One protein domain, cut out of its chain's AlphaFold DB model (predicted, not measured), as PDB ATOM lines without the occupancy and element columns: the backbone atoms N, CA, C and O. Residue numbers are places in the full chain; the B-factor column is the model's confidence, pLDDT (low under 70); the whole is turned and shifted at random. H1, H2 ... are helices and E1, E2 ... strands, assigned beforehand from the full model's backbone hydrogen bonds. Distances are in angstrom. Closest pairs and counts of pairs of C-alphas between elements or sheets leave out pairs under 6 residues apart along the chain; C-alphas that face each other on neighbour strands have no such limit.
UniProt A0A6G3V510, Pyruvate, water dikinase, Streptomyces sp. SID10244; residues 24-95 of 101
ATOM      1  N   THR A  24      21.860 -44.927  25.601       91.88
ATOM      2  CA  THR A  24      20.674 -45.555  25.003       91.88
ATOM      3  C   THR A  24      20.840 -47.056  24.845       91.88
ATOM      4  O   THR A  24      21.934 -47.553  24.581       91.88
ATOM      5  N   ARG A  25      19.728 -47.791  24.932       87.88
ATOM      6  CA  ARG A  25      19.702 -49.212  24.572       87.88
ATOM      7  C   ARG A  25      19.567 -49.454  23.072       87.88
ATOM      8  O   ARG A  25      19.954 -50.534  22.660       87.88
ATOM      9  N   CYS A  26      19.065 -48.492  22.288       82.81
ATOM     10  CA  CYS A  26      18.910 -48.543  20.821       82.81
ATOM     11  C   CYS A  26      18.830 -49.977  20.234       82.81
ATOM     12  O   CYS A  26      18.061 -50.812  20.709       82.81
ATOM     13  N   ASN A  27      19.651 -50.279  19.230       81.12
ATOM     14  CA  ASN A  27      19.723 -51.575  18.567       81.12
ATOM     15  C   ASN A  27      20.378 -52.671  19.427       81.12
ATOM     16  O   ASN A  27      20.059 -53.847  19.253       81.12
ATOM     17  N   ILE A  28      21.265 -52.319  20.367       84.50
ATOM     18  CA  ILE A  28      21.925 -53.313  21.227       84.50
ATOM     19  C   ILE A  28      20.913 -54.019  22.138       84.50
ATOM     20  O   ILE A  28      21.033 -55.215  22.392       84.50
ATOM     21  N   GLY A  29      19.859 -53.309  22.545       80.62
ATOM     22  CA  GLY A  29      18.735 -53.845  23.300       80.62
ATOM     23  C   GLY A  29      17.762 -54.680  22.466       80.62
ATOM     24  O   GLY A  29      17.110 -55.550  23.033       80.62
ATOM     25  N   GLU A  30      17.678 -54.461  21.151       84.81
ATOM     26  CA  GLU A  30      16.876 -55.294  20.241       84.81
ATOM     27  C   GLU A  30      17.590 -56.607  19.905       84.81
ATOM     28  O   GLU A  30      16.986 -57.676  19.958       84.81
ATOM     29  N   MET A  31      18.894 -56.542  19.609       82.88
ATOM     30  CA  MET A  31      19.709 -57.733  19.342       82.88
ATOM     31  C   MET A  31      19.897 -58.594  20.591       82.88
ATOM     32  O   MET A  31      19.992 -59.815  20.489       82.88
ATOM     33  N   MET A  32      19.978 -57.965  21.766       80.25
ATOM     34  CA  MET A  32      20.229 -58.640  23.036       80.25
ATOM     35  C   MET A  32      19.343 -58.041  24.143       80.25
ATOM     36  O   MET A  32      19.763 -57.152  24.889       80.25
ATOM     37  N   PRO A  33      18.088 -58.518  24.263       80.31
ATOM     38  CA  PRO A  33      17.098 -57.923  25.161       80.31
ATOM     39  C   PRO A  33      17.299 -58.280  26.638       80.31
ATOM     40  O   PRO A  33      16.831 -57.538  27.504       80.31
ATOM     41  N   GLY A  34      17.966 -59.406  26.916       85.62
ATOM     42  CA  GLY A  34      18.182 -59.944  28.258       85.62
ATOM     43  C   GLY A  34      19.392 -59.359  28.987       85.62
ATOM     44  O   GLY A  34      20.132 -58.531  28.452       85.62
ATOM     45  N   ALA A  35      19.577 -59.806  30.230       85.69
ATOM     46  CA  ALA A  35      20.774 -59.501  30.999       85.69
ATOM     47  C   ALA A  35      21.972 -60.297  30.464       85.69
ATOM     48  O   ALA A  35      21.838 -61.457  30.067       85.69
ATOM     49  N   PHE A  36      23.145 -59.678  30.473       85.19
ATOM     50  CA  PHE A  36      24.385 -60.314  30.058       85.19
ATOM     51  C   PHE A  36      25.043 -61.017  31.233       85.19
ATOM     52  O   PHE A  36      25.071 -60.519  32.356       85.19
ATOM     53  N   CYS A  37      25.650 -62.166  30.955       88.19
ATOM     54  CA  CYS A  37      26.597 -62.742  31.894       88.19
ATOM     55  C   CYS A  37      27.820 -61.807  32.008       88.19
ATOM     56  O   CYS A  37      28.276 -61.305  30.975       88.19
ATOM     57  N   PRO A  38      28.426 -61.642  33.201       84.81
ATOM     58  CA  PRO A  38      29.594 -60.774  33.382       84.81
ATOM     59  C   PRO A  38      30.748 -61.073  32.415       84.81
ATOM     60  O   PRO A  38      31.390 -60.155  31.921       84.81
ATOM     61  N   LEU A  39      30.969 -62.350  32.076       90.44
ATOM     62  CA  LEU A  39      31.985 -62.753  31.098       90.44
ATOM     63  C   LEU A  39      31.663 -62.281  29.670       90.44
ATOM     64  O   LEU A  39      32.556 -61.917  28.911       90.44
ATOM     65  N   THR A  40      30.387 -62.282  29.285       89.38
ATOM     66  CA  THR A  40      29.968 -61.775  27.974       89.38
ATOM     67  C   THR A  40      30.136 -60.263  27.915       89.38
ATOM     68  O   THR A  40      30.634 -59.753  26.917       89.38
ATOM     69  N   ALA A  41      29.781 -59.551  28.988       88.19
ATOM     70  CA  ALA A  41      30.014 -58.114  29.079       88.19
ATOM     71  C   ALA A  41      31.515 -57.793  28.982       88.19
ATOM     72  O   ALA A  41      31.922 -57.029  28.110       88.19
ATOM     73  N   SER A  42      32.358 -58.440  29.794       88.88
ATOM     74  CA  SER A  42      33.794 -58.142  29.861       88.88
ATOM     75  C   SER A  42      34.580 -58.503  28.599       88.88
ATOM     76  O   SER A  42      35.624 -57.906  28.354       88.88
ATOM     77  N   VAL A  43      34.090 -59.441  27.782       91.81
ATOM     78  CA  VAL A  43      34.736 -59.821  26.518       91.81
ATOM     79  C   VAL A  43      34.066 -59.149  25.325       91.81
ATOM     80  O   VAL A  43      34.712 -58.406  24.591       91.81
ATOM     81  N   SER A  44      32.774 -59.399  25.104       90.62
ATOM     82  CA  SER A  44      32.062 -58.893  23.927       90.62
ATOM     83  C   SER A  44      31.768 -57.401  24.037       90.62
ATOM     84  O   SER A  44      31.967 -56.688  23.061       90.62
ATOM     85  N   GLY A  45      31.352 -56.918  25.211       90.62
ATOM     86  CA  GLY A  45      31.138 -55.486  25.442       90.62
ATOM     87  C   GLY A  45      32.429 -54.688  25.271       90.62
ATOM     88  O   GLY A  45      32.453 -53.717  24.517       90.62
ATOM     89  N   TYR A  46      33.527 -55.172  25.859       90.62
ATOM     90  CA  TYR A  46      34.854 -54.578  25.670       90.62
ATOM     91  C   TYR A  46      35.303 -54.597  24.201       90.62
ATOM     92  O   TYR A  46      35.823 -53.606  23.696       90.62
ATOM     93  N   ALA A  47      35.092 -55.706  23.485       93.38
ATOM     94  CA  ALA A  47      35.451 -55.799  22.071       93.38
ATOM     95  C   ALA A  47      34.657 -54.813  21.199       93.38
ATOM     96  O   ALA A  47      35.225 -54.246  20.266       93.38
ATOM     97  N   ILE A  48      33.372 -54.594  21.500       92.12
ATOM     98  CA  ILE A  48      32.541 -53.597  20.809       92.12
ATOM     99  C   ILE A  48      33.077 -52.189  21.085       92.12
ATOM    100  O   ILE A  48      33.313 -51.445  20.136       92.12
ATOM    101  N   ASP A  49      33.321 -51.844  22.352       93.69
ATOM    102  CA  ASP A  49      33.877 -50.543  22.742       93.69
ATOM    103  C   ASP A  49      35.213 -50.261  22.036       93.69
ATOM    104  O   ASP A  49      35.385 -49.224  21.390       93.69
ATOM    105  N   TYR A  50      36.123 -51.238  22.063       94.31
ATOM    106  CA  TYR A  50      37.402 -51.157  21.368       94.31
ATOM    107  C   TYR A  50      37.230 -50.989  19.857       94.31
ATOM    108  O   TYR A  50      37.872 -50.127  19.262       94.31
ATOM    109  N   ALA A  51      36.364 -51.782  19.219       93.50
ATOM    110  CA  ALA A  51      36.137 -51.695  17.780       93.50
ATOM    111  C   ALA A  51      35.580 -50.324  17.372       93.50
ATOM    112  O   ALA A  51      36.028 -49.757  16.376       93.50
ATOM    113  N   MET A  52      34.654 -49.762  18.152       92.00
ATOM    114  CA  MET A  52      34.088 -48.435  17.898       92.00
ATOM    115  C   MET A  52      35.146 -47.329  17.988       92.00
ATOM    116  O   MET A  52      35.205 -46.473  17.105       92.00
ATOM    117  N   GLN A  53      36.017 -47.364  18.998       92.88
ATOM    118  CA  GLN A  53      37.132 -46.416  19.108       92.88
ATOM    119  C   GLN A  53      38.184 -46.638  18.010       92.88
ATOM    120  O   GLN A  53      38.681 -45.688  17.413       92.88
ATOM    121  N   ALA A  54      38.496 -47.889  17.668       93.50
ATOM    122  CA  ALA A  54      39.442 -48.202  16.599       93.50
ATOM    123  C   ALA A  54      38.967 -47.666  15.238       93.50
ATOM    124  O   ALA A  54      39.774 -47.146  14.468       93.50
ATOM    125  N   ILE A  55      37.661 -47.732  14.955       90.94
ATOM    126  CA  ILE A  55      37.066 -47.119  13.760       90.94
ATOM    127  C   ILE A  55      37.310 -45.603  13.749       90.94
ATOM    128  O   ILE A  55      37.691 -45.070  12.709       90.94
ATOM    129  N   GLN A  56      37.174 -44.916  14.888       89.06
ATOM    130  CA  GLN A  56      37.450 -43.475  15.003       89.06
ATOM    131  C   GLN A  56      38.911 -43.130  14.750       89.06
ATOM    132  O   GLN A  56      39.205 -42.168  14.039       89.06
ATOM    133  N   VAL A  57      39.822 -43.947  15.277       90.94
ATOM    134  CA  VAL A  57      41.261 -43.784  15.061       90.94
ATOM    135  C   VAL A  57      41.618 -43.959  13.587       90.94
ATOM    136  O   VAL A  57      42.327 -43.133  13.008       90.94
ATOM    137  N   VAL A  58      41.085 -44.998  12.937       91.81
ATOM    138  CA  VAL A  58      41.291 -45.236  11.498       91.81
ATOM    139  C   VAL A  58      40.694 -44.101  10.660       91.81
ATOM    140  O   VAL A  58      41.325 -43.657   9.701       91.81
ATOM    141  N   ALA A  59      39.522 -43.596  11.043       86.38
ATOM    142  CA  ALA A  59      38.853 -42.475  10.388       86.38
ATOM    143  C   ALA A  59      39.483 -41.103  10.692       86.38
ATOM    144  O   ALA A  59      39.018 -40.104  10.152       86.38
ATOM    145  N   ARG A  60      40.541 -41.043  11.518       86.69
ATOM    146  CA  ARG A  60      41.222 -39.807  11.954       86.69
ATOM    147  C   ARG A  60      40.339 -38.833  12.746       86.69
ATOM    148  O   ARG A  60      40.714 -37.676  12.900       86.69
ATOM    149  N   ALA A  61      39.211 -39.305  13.271       85.38
ATOM    150  CA  ALA A  61      38.348 -38.535  14.168       85.38
ATOM    151  C   ALA A  61      38.851 -38.555  15.625       85.38
ATOM    152  O   ALA A  61      38.533 -37.657  16.395       85.38
ATOM    153  N   GLN A  62      39.659 -39.556  15.984       87.06
ATOM    154  CA  GLN A  62      40.295 -39.717  17.293       87.06
ATOM    155  C   GLN A  62      41.786 -40.027  17.084       87.06
ATOM    156  O   GLN A  62      42.148 -40.709  16.125       87.06
ATOM    157  N   GLU A  63      42.674 -39.536  17.949       88.25
ATOM    158  CA  GLU A  63      44.121 -39.751  17.773       88.25
ATOM    159  C   GLU A  63      44.551 -41.182  18.120       88.25
ATOM    160  O   GLU A  63      45.370 -41.788  17.424       88.25
ATOM    161  N   SER A  64      44.004 -41.729  19.205       91.50
ATOM    162  CA  SER A  64      44.332 -43.060  19.716       91.50
ATOM    163  C   SER A  64      43.208 -43.599  20.596       91.50
ATOM    164  O   SER A  64      42.360 -42.832  21.035       91.50
ATOM    165  N   TYR A  65      43.200 -44.906  20.866       90.56
ATOM    166  CA  TYR A  65      42.289 -45.498  21.850       90.56
ATOM    167  C   TYR A  65      42.538 -44.879  23.233       90.56
ATOM    168  O   TYR A  65      43.666 -44.933  23.722       90.56
ATOM    169  N   GLU A  66      41.506 -44.307  23.858       88.69
ATOM    170  CA  GLU A  66      41.683 -43.527  25.089       88.69
ATOM    171  C   GLU A  66      41.502 -44.368  26.351       88.69
ATOM    172  O   GLU A  66      42.444 -44.582  27.116       88.69
ATOM    173  N   LYS A  67      40.273 -44.832  26.593       90.75
ATOM    174  CA  LYS A  67      39.910 -45.581  27.797       90.75
ATOM    175  C   LYS A  67      38.821 -46.611  27.496       90.75
ATOM    176  O   LYS A  67      37.993 -46.365  26.620       90.75
ATOM    177  N   PRO A  68      38.785 -47.735  28.231       89.44
ATOM    178  CA  PRO A  68      37.672 -48.673  28.164       89.44
ATOM    179  C   PRO A  68      36.343 -48.026  28.552       89.44
ATOM    180  O   PRO A  68      36.310 -47.169  29.439       89.44
ATOM    181  N   TRP A  69      35.261 -48.519  27.952       90.88
ATOM    182  CA  TRP A  69      33.875 -48.136  28.251       90.88
ATOM    183  C   TRP A  69      33.542 -46.675  27.924       90.88
ATOM    184  O   TRP A  69      32.721 -46.032  28.582       90.88
ATOM    185  N   LEU A  70      34.206 -46.125  26.904       91.56
ATOM    186  CA  LEU A  70      33.936 -44.775  26.418       91.56
ATOM    187  C   LEU A  70      32.708 -44.762  25.498       91.56
ATOM    188  O   LEU A  70      31.799 -43.959  25.686       91.56
ATOM    189  N   GLN A  71      32.663 -45.677  24.531       91.69
ATOM    190  CA  GLN A  71      31.625 -45.778  23.501       91.69
ATOM    191  C   GLN A  71      30.442 -46.642  23.951       91.69
ATOM    192  O   GLN A  71      29.302 -46.420  23.533       91.69
ATOM    193  N   VAL A  72      30.698 -47.615  24.827       92.75
ATOM    194  CA  VAL A  72      29.690 -48.523  25.389       92.75
ATOM    195  C   VAL A  72      29.761 -48.495  26.910       92.75
ATOM    196  O   VAL A  72      30.845 -48.530  27.478       92.75
ATOM    197  N   GLY A  73      28.606 -48.475  27.570       92.94
ATOM    198  CA  GLY A  73      28.478 -48.692  29.010       92.94
ATOM    199  C   GLY A  73      27.767 -50.010  29.311       92.94
ATOM    200  O   GLY A  73      26.889 -50.435  28.560       92.94
ATOM    201  N   TYR A  74      28.132 -50.655  30.410       93.00
ATOM    202  CA  TYR A  74      27.446 -51.814  30.966       93.00
ATOM    203  C   TYR A  74      26.896 -51.445  32.344       93.00
ATOM    204  O   TYR A  74      27.670 -51.167  33.255       93.00
ATOM    205  N   PHE A  75      25.571 -51.413  32.470       92.19
ATOM    206  CA  PHE A  75      24.873 -50.997  33.687       92.19
ATOM    207  C   PHE A  75      23.712 -51.939  33.970       92.19
ATOM    208  O   PHE A  75      22.952 -52.275  33.054       92.19
ATOM    209  N   TYR A  76      23.532 -52.336  35.229       90.06
ATOM    210  CA  TYR A  76      22.388 -53.145  35.669       90.06
ATOM    211  C   TYR A  76      22.173 -54.417  34.830       90.06
ATOM    212  O   TYR A  76      21.042 -54.804  34.534       90.06
ATOM    213  N   GLY A  77      23.256 -55.054  34.382       89.38
ATOM    214  CA  GLY A  77      23.166 -56.256  33.553       89.38
ATOM    215  C   GLY A  77      22.937 -56.012  32.060       89.38
ATOM    216  O   GLY A  77      22.802 -56.979  31.313       89.38
ATOM    217  N   HIS A  78      22.902 -54.764  31.589       92.12
ATOM    218  CA  HIS A  78      22.590 -54.418  30.202       92.12
ATOM    219  C   HIS A  78      23.647 -53.511  29.573       92.12
ATOM    220  O   HIS A  78      24.250 -52.677  30.239       92.12
ATOM    221  N   MET A  79      23.850 -53.656  28.261       91.75
ATOM    222  CA  MET A  79      24.720 -52.763  27.498       91.75
ATOM    223  C   MET A  79      23.959 -51.556  26.949       91.75
ATOM    224  O   MET A  79      22.806 -51.665  26.523       91.75
ATOM    225  N   PHE A  80      24.646 -50.421  26.917       93.12
ATOM    226  CA  PHE A  80      24.159 -49.138  26.438       93.12
ATOM    227  C   PHE A  80      25.195 -48.499  25.519       93.12
ATOM    228  O   PHE A  80      26.389 -48.532  25.801       93.12
ATOM    229  N   LEU A  81      24.737 -47.866  24.446       92.69
ATOM    230  CA  LEU A  81      25.573 -47.021  23.599       92.69
ATOM    231  C   LEU A  81      25.633 -45.610  24.184       92.69
ATOM    232  O   LEU A  81      24.595 -45.051  24.549       92.69
ATOM    233  N   ASN A  82      26.830 -45.034  24.245       93.19
ATOM    234  CA  ASN A  82      27.057 -43.654  24.658       93.19
ATOM    235  C   ASN A  82      26.831 -42.719  23.462       93.19
ATOM    236  O   ASN A  82      27.673 -42.614  22.573       93.19
ATOM    237  N   LEU A  83      25.676 -42.054  23.407       90.25
ATOM    238  CA  LEU A  83      25.322 -41.165  22.298       90.25
ATOM    239  C   LEU A  83      26.073 -39.839  22.333       90.25
ATOM    240  O   LEU A  83      26.221 -39.222  21.282       90.25
ATOM    241  N   THR A  84      26.556 -39.402  23.495       88.06
ATOM    242  CA  THR A  84      27.394 -38.198  23.584       88.06
ATOM    243  C   THR A  84      28.684 -38.410  22.794       88.06
ATOM    244  O   THR A  84      29.004 -37.631  21.899       88.06
ATOM    245  N   GLU A  85      29.335 -39.553  23.005       84.19
ATOM    246  CA  GLU A  85      30.513 -39.965  22.235       84.19
ATOM    247  C   GLU A  85      30.166 -40.373  20.793       84.19
ATOM    248  O   GLU A  85      30.887 -40.049  19.852       84.19
ATOM    249  N   GLY A  86      29.013 -41.011  20.577       72.88
ATOM    250  CA  GLY A  86      28.507 -41.308  19.232       72.88
ATOM    251  C   GLY A  86      28.221 -40.051  18.395       72.88
ATOM    252  O   GLY A  86      28.337 -40.075  17.167       72.88
ATOM    253  N   THR A  87      27.890 -38.931  19.039       68.19
ATOM    254  CA  THR A  87      27.736 -37.630  18.376       68.19
ATOM    255  C   THR A  87      29.100 -37.044  18.027       68.19
ATOM    256  O   THR A  87      29.255 -36.546  16.916       68.19
ATOM    257  N   ALA A  88      30.104 -37.190  18.899       65.75
ATOM    258  CA  ALA A  88      31.487 -36.807  18.601       65.75
ATOM    259  C   ALA A  88      32.061 -37.595  17.402       65.75
ATOM    260  O   ALA A  88      32.676 -37.015  16.502       65.75
ATOM    261  N   LEU A  89      31.762 -38.898  17.316       65.94
ATOM    262  CA  LEU A  89      32.020 -39.735  16.136       65.94
ATOM    263  C   LEU A  89      31.353 -39.146  14.881       65.94
ATOM    264  O   LEU A  89      31.996 -39.006  13.839       65.94
ATOM    265  N   SER A  90      30.063 -38.799  14.963       62.38
ATOM    266  CA  SER A  90      29.320 -38.200  13.847       62.38
ATOM    267  C   SER A  90      29.923 -36.860  13.415       62.38
ATOM    268  O   SER A  90      30.094 -36.631  12.219       62.38
ATOM    269  N   SER A  91      30.316 -35.999  14.355       65.44
ATOM    270  CA  SER A  91      30.923 -34.707  14.037       65.44
ATOM    271  C   SER A  91      32.312 -34.848  13.422       65.44
ATOM    272  O   SER A  91      32.615 -34.172  12.442       65.44
ATOM    273  N   GLY A  92      33.139 -35.759  13.943       65.50
ATOM    274  CA  GLY A  92      34.507 -35.968  13.468       65.50
ATOM    275  C   GLY A  92      34.592 -36.666  12.108       65.50
ATOM    276  O   GLY A  92      35.490 -36.367  11.327       65.50
ATOM    277  N   ILE A  93      33.658 -37.575  11.802       68.44
ATOM    278  CA  ILE A  93      33.667 -38.346  10.546       68.44
ATOM    279  C   ILE A  93      32.782 -37.717   9.468       68.44
ATOM    280  O   ILE A  93      33.171 -37.671   8.302       68.44
ATOM    281  N   LEU A  94      31.577 -37.267   9.826       67.69
ATOM    282  CA  LEU A  94      30.578 -36.785   8.863       67.69
ATOM    283  C   LEU A  94      30.546 -35.254   8.759       67.69
ATOM    284  O   LEU A  94      29.825 -34.730   7.914       67.69
ATOM    285  N   GLY A  95      31.320 -34.541   9.587       63.81
ATOM    286  CA  GLY A  95      31.370 -33.076   9.594       63.81
ATOM    287  C   GLY A  95      30.115 -32.414  10.166       63.81
ATOM    288  O   GLY A  95      29.877 -31.243   9.896       63.81
TER     289      GLY A  95
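What this domain is: This is residues 24 to 95 of the 101 residues of the protein "Pyruvate, water dikinase" of Streptomyces sp. SID10244 (UniProt A0A6G3V510). A small hairpin of two strands, E1 and E2, packs along residues 38 to 53 of one long helix, H2, while the short helix H1 packs on E2 alone. H3 continues from the end of E2 past the hairpin, roughly the same way as H2, and residues 59 to 71 fold back from the end of H2 to E1. The printed part has 72 residues, with three named helices and two named strands in the order H1, H2, E1, E2, H3; the sheet E1 - E2 is antiparallel and the class is mostly helix. The whole is compact, with a radius of gyration of the C-alphas of 12.4 A, and its outline is elongated, 35 by 20 by 16 A.

How they stand to each other: Look first at E1, residues 72 to 75, and E2, residues 78 to 82, a hairpin of antiparallel neighbours at 142 degrees. Across it N 73 and O 80 are 2.8 A apart and N 75 and O 78 2.9 A, both within hydrogen-bond range. From there go to H2, residues 38 to 58; its closest C-alphas to E1 are those of Asp 49 and Val 72, 5.3 A apart. For H1, residues 26 to 31, and E2 the closest C-alphas are those of Ile 28 and Met 79, 6.9 A apart. H3, residues 83 to 94, is close to H2 but not clearly touching, with the closest C-alphas, Gln 56 and Leu 89, 6.7 A apart; they run the same way at a shallow tilt of 28 degrees. H1 and H2 are apart, as are H1 and H3. Every O i to N i+4 pair is within hydrogen-bond range in H3, 16 of 17 in H2 and 1 of 2 in H1.

Where its parts are: Find C-alpha 26 at (18.910, -48.543, 20.821), where H1 begins. H2 runs 29.3 A from C-alpha 38 at (29.594, -60.774, 33.382) to C-alpha 58. E1 spans 9.9 A and E2 12.9 A; H3 runs 15.1 A to C-alpha 94 at (30.578, -36.785, 8.863).

The domain as a whole: The two C-alphas farthest apart are those of Cys 37 and Gly 95, 37.4 A. The printed part has no cut, and the link from H2 to E1 is long, with 13 residues. Look for low confidence at residues 87 to 95, where pLDDT is under 70.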